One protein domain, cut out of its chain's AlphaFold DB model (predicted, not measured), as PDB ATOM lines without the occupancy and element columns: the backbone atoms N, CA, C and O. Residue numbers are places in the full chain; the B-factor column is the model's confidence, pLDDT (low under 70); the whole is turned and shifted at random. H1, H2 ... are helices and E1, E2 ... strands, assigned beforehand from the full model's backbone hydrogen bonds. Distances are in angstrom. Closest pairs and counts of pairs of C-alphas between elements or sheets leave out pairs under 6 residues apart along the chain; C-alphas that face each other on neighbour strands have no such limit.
ATOM      1  N   ARG A 206     120.222 186.297 153.136       95.69
ATOM      2  CA  ARG A 206     121.256 186.020 152.121       95.69
ATOM      3  C   ARG A 206     122.582 186.712 152.447       95.69
ATOM      4  O   ARG A 206     123.627 186.084 152.356       95.69
ATOM      5  N   GLU A 207     122.542 187.976 152.874       95.31
ATOM      6  CA  GLU A 207     123.743 188.740 153.240       95.31
ATOM      7  C   GLU A 207     124.500 188.093 154.406       95.31
ATOM      8  O   GLU A 207     125.725 187.993 154.358       95.31
ATOM      9  N   MET A 208     123.791 187.590 155.423       93.56
ATOM     10  CA  MET A 208     124.418 186.880 156.542       93.56
ATOM     11  C   MET A 208     125.081 185.576 156.094       93.56
ATOM     12  O   MET A 208     126.209 185.305 156.491       93.56
ATOM     13  N   LEU A 209     124.419 184.794 155.237       95.31
ATOM     14  CA  LEU A 209     124.965 183.543 154.698       95.31
ATOM     15  C   LEU A 209     126.197 183.798 153.812       95.31
ATOM     16  O   LEU A 209     127.219 183.136 153.972       95.31
ATOM     17  N   VAL A 210     126.145 184.810 152.936       97.50
ATOM     18  CA  VAL A 210     127.296 185.235 152.117       97.50
ATOM     19  C   VAL A 210     128.444 185.703 153.010       97.50
ATOM     20  O   VAL A 210     129.577 185.252 152.851       97.50
ATOM     21  N   THR A 211     128.160 186.561 153.991       94.62
ATOM     22  CA  THR A 211     129.164 187.051 154.948       94.62
ATOM     23  C   THR A 211     129.788 185.902 155.735       94.62
ATOM     24  O   THR A 211     130.993 185.916 155.982       94.62
ATOM     25  N   ARG A 212     128.997 184.882 156.086       91.94
ATOM     26  CA  ARG A 212     129.466 183.688 156.789       91.94
ATOM     27  C   ARG A 212     130.439 182.867 155.951       91.94
ATOM     28  O   ARG A 212     131.500 182.522 156.453       91.94
ATOM     29  N   ILE A 213     130.136 182.607 154.680       94.81
ATOM     30  CA  ILE A 213     131.080 181.915 153.785       94.81
ATOM     31  C   ILE A 213     132.353 182.761 153.618       94.81
ATOM     32  O   ILE A 213     133.468 182.257 153.736       94.81
ATOM     33  N   MET A 214     132.210 184.075 153.421       95.44
ATOM     34  CA  MET A 214     133.335 185.004 153.247       95.44
ATOM     35  C   MET A 214     134.227 185.140 154.490       95.44
ATOM     36  O   MET A 214     135.419 185.438 154.363       95.44
ATOM     37  N   SER A 215     133.684 184.929 155.693       90.94
ATOM     38  CA  SER A 215     134.470 184.943 156.931       90.94
ATOM     39  C   SER A 215     135.308 183.683 157.133       90.94
ATOM     40  O   SER A 215     136.256 183.718 157.917       90.94
ATOM     41  N   GLN A 216     135.009 182.616 156.388       91.62
ATOM     42  CA  GLN A 216     135.723 181.340 156.422       91.62
ATOM     43  C   GLN A 216     136.744 181.170 155.287       91.62
ATOM     44  O   GLN A 216     137.354 180.111 155.166       91.62
ATOM     45  N   GLU A 217     136.939 182.198 154.456       93.44
ATOM     46  CA  GLU A 217     137.975 182.200 153.420       93.44
ATOM     47  C   GLU A 217     139.369 182.046 154.052       93.44
ATOM     48  O   GLU A 217     139.749 182.811 154.948       93.44
ATOM     49  N   LEU A 218     140.152 181.088 153.556       93.25
ATOM     50  CA  LEU A 218     141.509 180.838 154.032       93.25
ATOM     51  C   LEU A 218     142.499 181.912 153.541       93.25
ATOM     52  O   LEU A 218     142.302 182.501 152.475       93.25
ATOM     53  N   PRO A 219     143.623 182.152 154.252       88.69
ATOM     54  CA  PRO A 219     144.609 183.166 153.860       88.69
ATOM     55  C   PRO A 219     145.182 183.001 152.442       88.69
ATOM     56  O   PRO A 219     145.526 183.995 151.803       88.69
ATOM     57  N   GLY A 220     145.290 181.759 151.955       86.19
ATOM     58  CA  GLY A 220     145.747 181.427 150.599       86.19
ATOM     59  C   GLY A 220     144.663 181.503 149.517       86.19
ATOM     60  O   GLY A 220     144.963 181.244 148.354       86.19
ATOM     61  N   GLY A 221     143.430 181.867 149.883       93.75
ATOM     62  CA  GLY A 221     142.244 181.693 149.051       93.75
ATOM     63  C   GLY A 221     141.630 180.301 149.202       93.75
ATOM     64  O   GLY A 221     142.293 179.349 149.612       93.75
ATOM     65  N   GLY A 222     140.349 180.193 148.858       96.19
ATOM     66  CA  GLY A 222     139.592 178.950 148.969       96.19
ATOM     67  C   GLY A 222     139.031 178.682 150.368       96.19
ATOM     68  O   GLY A 222     139.150 179.498 151.286       96.19
ATOM     69  N   TRP A 223     138.383 177.527 150.496       96.06
ATOM     70  CA  TRP A 223     137.630 177.097 151.671       96.06
ATOM     71  C   TRP A 223     137.877 175.614 151.955       96.06
ATOM     72  O   TRP A 223     138.366 174.872 151.107       96.06
ATOM     73  N   VAL A 224     137.539 175.183 153.164       92.75
ATOM     74  CA  VAL A 224     137.724 173.809 153.638       92.75
ATOM     75  C   VAL A 224     136.559 173.419 154.541       92.75
ATOM     76  O   VAL A 224     135.935 174.287 155.160       92.75
ATOM     77  N   LEU A 225     136.240 172.124 154.603       89.12
ATOM     78  CA  LEU A 225     135.260 171.619 155.558       89.12
ATOM     79  C   LEU A 225     135.898 171.642 156.945       89.12
ATOM     80  O   LEU A 225     136.727 170.796 157.264       89.12
ATOM     81  N   ASP A 226     135.534 172.632 157.752       76.00
ATOM     82  CA  ASP A 226     136.170 172.858 159.044       76.00
ATOM     83  C   ASP A 226     135.156 173.353 160.075       76.00
ATOM     84  O   ASP A 226     134.283 174.179 159.788       76.00
ATOM     85  N   THR A 227     135.291 172.830 161.288       63.44
ATOM     86  CA  THR A 227     134.498 173.189 162.461       63.44
ATOM     87  C   THR A 227     135.198 174.229 163.338       63.44
ATOM     88  O   THR A 227     134.844 174.340 164.503       63.44
ATOM     89  N   GLY A 228     136.177 174.985 162.819       54.53
ATOM     90  CA  GLY A 228     137.003 175.998 163.508       54.53
ATOM     91  C   GLY A 228     136.282 177.191 164.168       54.53
ATOM     92  O   GLY A 228     136.872 178.258 164.348       54.53
ATOM     93  N   PHE A 229     135.003 177.041 164.511       60.50
ATOM     94  CA  PHE A 229     134.292 177.855 165.486       60.50
ATOM     95  C   PHE A 229     134.104 177.038 166.767       60.50
ATOM     96  O   PHE A 229     133.516 175.960 166.729       60.50
ATOM     97  N   GLU A 230     134.535 177.572 167.908       48.06
ATOM     98  CA  GLU A 230     134.071 177.094 169.212       48.06
ATOM     99  C   GLU A 230     132.580 177.454 169.316       48.06
ATOM    100  O   GLU A 230     132.216 178.606 169.556       48.06
ATOM    101  N   VAL A 231     131.691 176.507 169.004       52.22
ATOM    102  CA  VAL A 231     130.239 176.737 169.028       52.22
ATOM    103  C   VAL A 231     129.732 176.614 170.467       52.22
ATOM    104  O   VAL A 231     128.981 175.696 170.777       52.22
ATOM    105  N   GLU A 232     130.171 177.507 171.357       48.31
ATOM    106  CA  GLU A 232     129.599 177.610 172.710       48.31
ATOM    107  C   GLU A 232     128.428 178.618 172.785       48.31
ATOM    108  O   GLU A 232     127.534 178.401 173.594       48.31
ATOM    109  N   ASP A 233     128.329 179.629 171.895       48.59
ATOM    110  CA  ASP A 233     127.381 180.761 172.081       48.59
ATOM    111  C   ASP A 233     126.402 181.081 170.915       48.59
ATOM    112  O   ASP A 233     125.719 182.103 170.933       48.59
ATOM    113  N   GLY A 234     126.263 180.217 169.902       53.84
ATOM    114  CA  GLY A 234     125.043 180.168 169.066       53.84
ATOM    115  C   GLY A 234     124.625 181.403 168.232       53.84
ATOM    116  O   GLY A 234     123.485 181.438 167.781       53.84
ATOM    117  N   ASP A 235     125.471 182.411 167.994       58.72
ATOM    118  CA  ASP A 235     125.120 183.583 167.151       58.72
ATOM    119  C   ASP A 235     126.067 183.814 165.953       58.72
ATOM    120  O   ASP A 235     125.863 184.713 165.132       58.72
ATOM    121  N   GLY A 236     127.111 182.988 165.829       60.84
ATOM    122  CA  GLY A 236     128.106 183.081 164.761       60.84
ATOM    123  C   GLY A 236     129.074 184.266 164.878       60.84
ATOM    124  O   GLY A 236     129.813 184.506 163.922       60.84
ATOM    125  N   SER A 237     129.095 184.977 166.014       59.94
ATOM    126  CA  SER A 237     129.971 186.131 166.282       59.94
ATOM    127  C   SER A 237     131.418 185.762 166.637       59.94
ATOM    128  O   SER A 237     132.295 186.630 166.630       59.94
ATOM    129  N   GLY A 238     131.689 184.483 166.921       63.06
ATOM    130  CA  GLY A 238     133.034 183.979 167.195       63.06
ATOM    131  C   GLY A 238     133.994 184.208 166.022       63.06
ATOM    132  O   GLY A 238     133.602 184.161 164.858       63.06
ATOM    133  N   SER A 239     135.274 184.446 166.317       64.81
ATOM    134  CA  SER A 239     136.303 184.534 165.276       64.81
ATOM    135  C   SER A 239     136.586 183.141 164.719       64.81
ATOM    136  O   SER A 239     136.995 182.258 165.469       64.81
ATOM    137  N   PHE A 240     136.433 182.956 163.405       72.94
ATOM    138  CA  PHE A 240     136.875 181.733 162.737       72.94
ATOM    139  C   PHE A 240     138.386 181.574 162.898       72.94
ATOM    140  O   PHE A 240     139.141 182.485 162.547       72.94
ATOM    141  N   THR A 241     138.820 180.422 163.398       78.94
ATOM    142  CA  THR A 241     140.228 180.026 163.372       78.94
ATOM    143  C   THR A 241     140.308 178.688 162.651       78.94
ATOM    144  O   THR A 241     139.903 177.680 163.228       78.94
ATOM    145  N   PRO A 242     140.773 178.650 161.393       78.44
ATOM    146  CA  PRO A 242     140.808 177.400 160.656       78.44
ATOM    147  C   PRO A 242     141.824 176.436 161.284       78.44
ATOM    148  O   PRO A 242     142.919 176.833 161.688       78.44
ATOM    149  N   SER A 243     141.464 175.159 161.331       81.31
ATOM    150  CA  SER A 243     142.317 174.034 161.724       81.31
ATOM    151  C   SER A 243     143.456 173.772 160.728       81.31
ATOM    152  O   SER A 243     144.435 173.100 161.059       81.31
ATOM    153  N   THR A 244     143.352 174.322 159.515       84.50
ATOM    154  CA  THR A 244     144.319 174.170 158.424       84.50
ATOM    155  C   THR A 244     144.393 175.428 157.560       84.50
ATOM    156  O   THR A 244     143.413 176.146 157.392       84.50
ATOM    157  N   ASP A 245     145.550 175.702 156.963       86.69
ATOM    158  CA  ASP A 245     145.715 176.764 155.963       86.69
ATOM    159  C   ASP A 245     145.494 176.274 154.519       86.69
ATOM    160  O   ASP A 245     145.627 177.054 153.572       86.69
ATOM    161  N   LYS A 246     145.146 174.992 154.345       90.44
ATOM    162  CA  LYS A 246     144.945 174.355 153.040       90.44
ATOM    163  C   LYS A 246     143.476 174.322 152.649       90.44
ATOM    164  O   LYS A 246     142.656 173.748 153.360       90.44
ATOM    165  N   ALA A 247     143.183 174.889 151.486       95.00
ATOM    166  CA  ALA A 247     141.882 174.776 150.852       95.00
ATOM    167  C   ALA A 247     141.638 173.352 150.329       95.00
ATOM    168  O   ALA A 247     142.568 172.659 149.915       95.00
ATOM    169  N   ASP A 248     140.373 172.954 150.351       95.75
ATOM    170  CA  ASP A 248     139.855 171.690 149.841       95.75
ATOM    171  C   ASP A 248     139.133 171.937 148.507       95.75
ATOM    172  O   ASP A 248     138.392 172.926 148.407       95.75
ATOM    173  N   PRO A 249     139.334 171.103 147.469       97.62
ATOM    174  CA  PRO A 249     138.732 171.357 146.167       97.62
ATOM    175  C   PRO A 249     137.205 171.266 146.175       97.62
ATOM    176  O   PRO A 249     136.574 172.079 145.498       97.62
ATOM    177  N   ASP A 250     136.606 170.358 146.956       97.44
ATOM    178  CA  ASP A 250     135.150 170.179 147.008       97.44
ATOM    179  C   ASP A 250     134.495 171.421 147.605       97.44
ATOM    180  O   ASP A 250     133.678 172.089 146.965       97.44
ATOM    181  N   ILE A 251     134.917 171.798 148.813       97.00
ATOM    182  CA  ILE A 251     134.325 172.927 149.530       97.00
ATOM    183  C   ILE A 251     134.668 174.253 148.865       97.00
ATOM    184  O   ILE A 251     133.811 175.136 148.803       97.00
ATOM    185  N   THR A 252     135.877 174.408 148.322       98.50
ATOM    186  CA  THR A 252     136.229 175.623 147.576       98.50
ATOM    187  C   THR A 252     135.338 175.789 146.355       98.50
ATOM    188  O   THR A 252     134.795 176.872 146.127       98.50
ATOM    189  N   ALA A 253     135.152 174.723 145.577       98.69
ATOM    190  CA  ALA A 253     134.318 174.772 144.393       98.69
ATOM    191  C   ALA A 253     132.838 174.990 144.741       98.69
ATOM    192  O   ALA A 253     132.183 175.824 144.115       98.69
ATOM    193  N   MET A 254     132.310 174.319 145.765       98.38
ATOM    194  CA  MET A 254     130.930 174.519 146.213       98.38
ATOM    195  C   MET A 254     130.695 175.930 146.778       98.38
ATOM    196  O   MET A 254     129.655 176.533 146.508       98.38
ATOM    197  N   ALA A 255     131.664 176.508 147.497       98.62
ATOM    198  CA  ALA A 255     131.597 177.895 147.952       98.62
ATOM    199  C   ALA A 255     131.530 178.870 146.766       98.62
ATOM    200  O   ALA A 255     130.703 179.778 146.770       98.62
ATOM    201  N   ILE A 256     132.331 178.651 145.716       98.75
ATOM    202  CA  ILE A 256     132.260 179.447 144.481       98.75
ATOM    203  C   ILE A 256     130.882 179.309 143.822       98.75
ATOM    204  O   ILE A 256     130.292 180.322 143.453       98.75
ATOM    205  N   GLN A 257     130.339 178.092 143.722       98.38
ATOM    206  CA  GLN A 257     129.002 177.859 143.163       98.38
ATOM    207  C   GLN A 257     127.920 178.646 143.920       98.38
ATOM    208  O   GLN A 257     127.083 179.290 143.288       98.38
ATOM    209  N   ALA A 258     127.958 178.646 145.257       98.19
ATOM    210  CA  ALA A 258     127.027 179.410 146.090       98.19
ATOM    211  C   ALA A 258     127.229 180.932 145.978       98.19
ATOM    212  O   ALA A 258     126.266 181.695 146.027       98.19
ATOM    213  N   LEU A 259     128.473 181.391 145.829       98.44
ATOM    214  CA  LEU A 259     128.820 182.812 145.791       98.44
ATOM    215  C   LEU A 259     128.701 183.447 144.397       98.44
ATOM    216  O   LEU A 259     128.663 184.674 144.309       98.44
ATOM    217  N   ALA A 260     128.618 182.663 143.318       97.19
ATOM    218  CA  ALA A 260     128.680 183.149 141.934       97.19
ATOM    219  C   ALA A 260     127.703 184.306 141.646       97.19
ATOM    220  O   ALA A 260     128.086 185.349 141.102       97.19
ATOM    221  N   ARG A 261     126.450 184.174 142.103       95.25
ATOM    222  CA  ARG A 261     125.395 185.192 141.938       95.25
ATOM    223  C   ARG A 261     125.630 186.460 142.770       95.25
ATOM    224  O   ARG A 261     125.076 187.515 142.464       95.25
ATOM    225  N   TYR A 262     126.471 186.366 143.794       97.62
ATOM    226  CA  TYR A 262     126.811 187.433 144.733       97.62
ATOM    227  C   TYR A 262     128.187 188.047 144.454       97.62
ATOM    228  O   TYR A 262     128.645 188.864 145.243       97.62
ATOM    229  N   SER A 263     128.843 187.715 143.339       96.69
ATOM    230  CA  SER A 263     130.188 188.203 142.977       96.69
ATOM    231  C   SER A 263     130.351 189.731 143.034       96.69
ATOM    232  O   SER A 263     131.416 190.233 143.385       96.69
ATOM    233  N   GLY A 264     129.290 190.492 142.750       96.69
ATOM    234  CA  GLY A 264     129.282 191.957 142.857       96.69
ATOM    235  C   GLY A 264     129.072 192.518 144.272       96.69
ATOM    236  O   GLY A 264     129.090 193.735 144.441       96.69
ATOM    237  N   MET A 265     128.827 191.674 145.276       97.62
ATOM    238  CA  MET A 265     128.527 192.086 146.649       97.62
ATOM    239  C   MET A 265     129.809 192.421 147.422       97.62
ATOM    240  O   MET A 265     130.824 191.730 147.312       97.62
ATOM    241  N   ASN A 266     129.737 193.465 148.248       97.62
ATOM    242  CA  ASN A 266     130.721 193.746 149.288       97.62
ATOM    243  C   ASN A 266     130.117 193.383 150.644       97.62
ATOM    244  O   ASN A 266     128.977 193.747 150.925       97.62
ATOM    245  N   VAL A 267     130.889 192.699 151.482       95.88
ATOM    246  CA  VAL A 267     130.497 192.326 152.846       95.88
ATOM    247  C   VAL A 267     131.559 192.773 153.840       95.88
ATOM    248  O   VAL A 267     132.739 192.869 153.505       95.88
ATOM    249  N   THR A 268     131.162 193.042 155.082       92.94
ATOM    250  CA  THR A 268     132.114 193.375 156.150       92.94
ATOM    251  C   THR A 268     132.443 192.126 156.957       92.94
ATOM    252  O   THR A 268     131.600 191.607 157.680       92.94
ATOM    253  N   VAL A 269     133.692 191.671 156.879       88.00
ATOM    254  CA  VAL A 269     134.221 190.544 157.656       88.00
ATOM    255  C   VAL A 269     135.230 191.088 158.660       88.00
ATOM    256  O   VAL A 269     136.215 191.713 158.271       88.00
ATOM    257  N   ASN A 270     134.996 190.872 159.959       81.81
ATOM    258  CA  ASN A 270     135.883 191.325 161.042       81.81
ATOM    259  C   ASN A 270     136.270 192.817 160.934       81.81
ATOM    260  O   ASN A 270     137.427 193.197 161.107       81.81
ATOM    261  N   GLY A 271     135.297 193.671 160.590       86.06
ATOM    262  CA  GLY A 271     135.495 195.116 160.428       86.06
ATOM    263  C   GLY A 271     136.220 195.540 159.143       86.06
ATOM    264  O   GLY A 271     136.515 196.722 158.983       86.06
ATOM    265  N   THR A 272     136.497 194.606 158.231       89.75
ATOM    266  CA  THR A 272     137.127 194.869 156.932       89.75
ATOM    267  C   THR A 272     136.138 194.586 155.807       89.75
ATOM    268  O   THR A 272     135.565 193.500 155.741       89.75
ATOM    269  N   GLU A 273     135.938 195.553 154.914       95.56
ATOM    270  CA  GLU A 273     135.141 195.346 153.703       95.56
ATOM    271  C   GLU A 273     135.893 194.416 152.738       95.56
ATOM    272  O   GLU A 273     137.065 194.638 152.428       95.56
ATOM    273  N   LYS A 274     135.218 193.362 152.281       95.19
ATOM    274  CA  LYS A 274     135.710 192.396 151.300       95.19
ATOM    275  C   LYS A 274     134.727 192.301 150.139       95.19
ATOM    276  O   LYS A 274     133.519 192.211 150.356       95.19
ATOM    277  N   ASN A 275     135.250 192.254 148.919       97.62
ATOM    278  CA  ASN A 275     134.463 191.942 147.732       97.62
ATOM    279  C   ASN A 275     134.371 190.419 147.532       97.62
ATOM    280  O   ASN A 275     135.371 189.711 147.671       97.62
ATOM    281  N   VAL A 276     133.175 189.922 147.207       98.44
ATOM    282  CA  VAL A 276     132.924 188.489 146.979       98.44
ATOM    283  C   VAL A 276     133.622 187.988 145.711       98.44
ATOM    284  O   VAL A 276     134.250 186.932 145.740       98.44
ATOM    285  N   GLY A 277     133.577 188.748 144.616       98.06
ATOM    286  CA  GLY A 277     134.249 188.418 143.356       98.06
ATOM    287  C   GLY A 277     135.760 188.247 143.510       98.06
ATOM    288  O   GLY A 277     136.326 187.288 142.989       98.06
ATOM    289  N   ASP A 278     136.404 189.103 144.305       98.06
ATOM    290  CA  ASP A 278     137.834 188.975 144.605       98.06
ATOM    291  C   ASP A 278     138.163 187.671 145.360       98.06
ATOM    292  O   ASP A 278     139.221 187.078 145.140       98.06
ATOM    293  N   ALA A 279     137.284 187.218 146.262       98.19
ATOM    294  CA  ALA A 279     137.453 185.942 146.964       98.19
ATOM    295  C   ALA A 279     137.209 184.742 146.042       98.19
ATOM    296  O   ALA A 279     137.969 183.776 146.093       98.19
ATOM    297  N   ILE A 280     136.210 184.823 145.157       98.69
ATOM    298  CA  ILE A 280     135.974 183.814 144.116       98.69
ATOM    299  C   ILE A 280     137.220 183.653 143.241       98.69
ATOM    300  O   ILE A 280     137.671 182.532 143.028       98.69
ATOM    301  N   GLU A 281     137.820 184.752 142.782       98.38
ATOM    302  CA  GLU A 281     139.019 184.701 141.940       98.38
ATOM    303  C   GLU A 281     140.216 184.087 142.685       98.38
ATOM    304  O   GLU A 281     140.957 183.280 142.120       98.38
ATOM    305  N   ARG A 282     140.398 184.384 143.979       98.44
ATOM    306  CA  ARG A 282     141.410 183.692 144.799       98.44
ATOM    307  C   ARG A 282     141.115 182.199 144.943       98.44
ATOM    308  O   ARG A 282     142.040 181.399 144.833       98.44
ATOM    309  N   GLY A 283     139.850 181.818 145.127       98.44
ATOM    310  CA  GLY A 283     139.415 180.422 145.151       98.44
ATOM    311  C   GLY A 283     139.693 179.690 143.835       98.44
ATOM    312  O   GLY A 283     140.264 178.604 143.854       98.44
ATOM    313  N   LEU A 284     139.385 180.299 142.685       98.69
ATOM    314  CA  LEU A 284     139.690 179.737 141.361       98.69
ATOM    315  C   LEU A 284     141.197 179.542 141.155       98.69
ATOM    316  O   LEU A 284     141.618 178.508 140.643       98.69
ATOM    317  N   ASN A 285     142.020 180.497 141.595       98.31
ATOM    318  CA  ASN A 285     143.476 180.362 141.539       98.31
ATOM    319  C   ASN A 285     143.994 179.249 142.468       98.31
ATOM    320  O   ASN A 285     144.908 178.516 142.085       98.31
ATOM    321  N   ALA A 286     143.393 179.075 143.648       98.12
ATOM    322  CA  ALA A 286     143.703 177.957 144.537       98.12
ATOM    323  C   ALA A 286     143.346 176.607 143.888       98.12
ATOM    324  O   ALA A 286     144.182 175.708 143.872       98.12
ATOM    325  N   LEU A 287     142.161 176.488 143.273       98.56
ATOM    326  CA  LEU A 287     141.746 175.289 142.535       98.56
ATOM    327  C   LEU A 287     142.669 174.996 141.346       98.56
ATOM    328  O   LEU A 287     143.102 173.862 141.165       98.56
ATOM    329  N   SER A 288     143.034 176.009 140.559       98.19
ATOM    330  CA  SER A 288     143.981 175.851 139.446       98.19
ATOM    331  C   SER A 288     145.315 175.255 139.913       98.19
ATOM    332  O   SER A 288     145.841 174.334 139.289       98.19
ATOM    333  N   ALA A 289     145.828 175.702 141.064       96.81
ATOM    334  CA  ALA A 289     147.064 175.179 141.638       96.81
ATOM    335  C   ALA A 289     146.957 173.723 142.145       96.81
ATOM    336  O   ALA A 289     147.987 173.067 142.310       96.81
ATOM    337  N   MET A 290     145.744 173.218 142.393       97.31
ATOM    338  CA  MET A 290     145.486 171.847 142.855       97.31
ATOM    339  C   MET A 290     145.285 170.845 141.708       97.31
ATOM    340  O   MET A 290     145.356 169.638 141.945       97.31
ATOM    341  N   GLN A 291     145.035 171.315 140.481       97.81
ATOM    342  CA  GLN A 291     144.728 170.442 139.350       97.81
ATOM    343  C   GLN A 291     145.898 169.497 139.034       97.81
ATOM    344  O   GLN A 291     147.052 169.909 138.876       97.81
TER     345      GLN A 291
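What this domain is: This is residues 206 to 291 of the 956 residues of the protein "S-layer domain protein" of Clostridium sp. CAG:226 (UniProt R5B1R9). A small strand hairpin, E1 and E2, sits at one end of two side-by-side helices, H2 and H3; H1 packs on E1, and unnamed residues 216 to 248 loop from H1 to H2. The printed part has 86 residues, with three named helices and two named strands in the order H1, H2, E1, E2, H3 along the chain; the class is mostly helix, as helices hold 39 and strands 8 of the 47 residues in named elements. The whole is compact, with radius of gyration of the C-alphas 12.3 A and spans 38 by 28 by 19 A.

How they stand to each other: E1, residues 266 to 269, and E2, residues 272 to 275, are antiparallel; N 267 and O 274 are within hydrogen-bond range, 2.9 A. H2, residues 249 to 262, touches H3, residues 276 to 290, at a shallow tilt of 25 degrees, opposite ways; the closest C-alphas, of Ile 256 and Ile 280, are 5.7 A apart. O i to N i+4 pairs within range number 8 of 10 in H2.

Where its parts are: H1, residues 206 to 215, starts with C-alpha 206 at (121.256, 186.020, 152.121). H3, 21.3 A long, ends with C-alpha 290 at (145.486, 171.847, 142.855).

The domain as a whole: The printed part has no cut. The link H1 to H2 is long; residues 227 to 239 have pLDDT under 70.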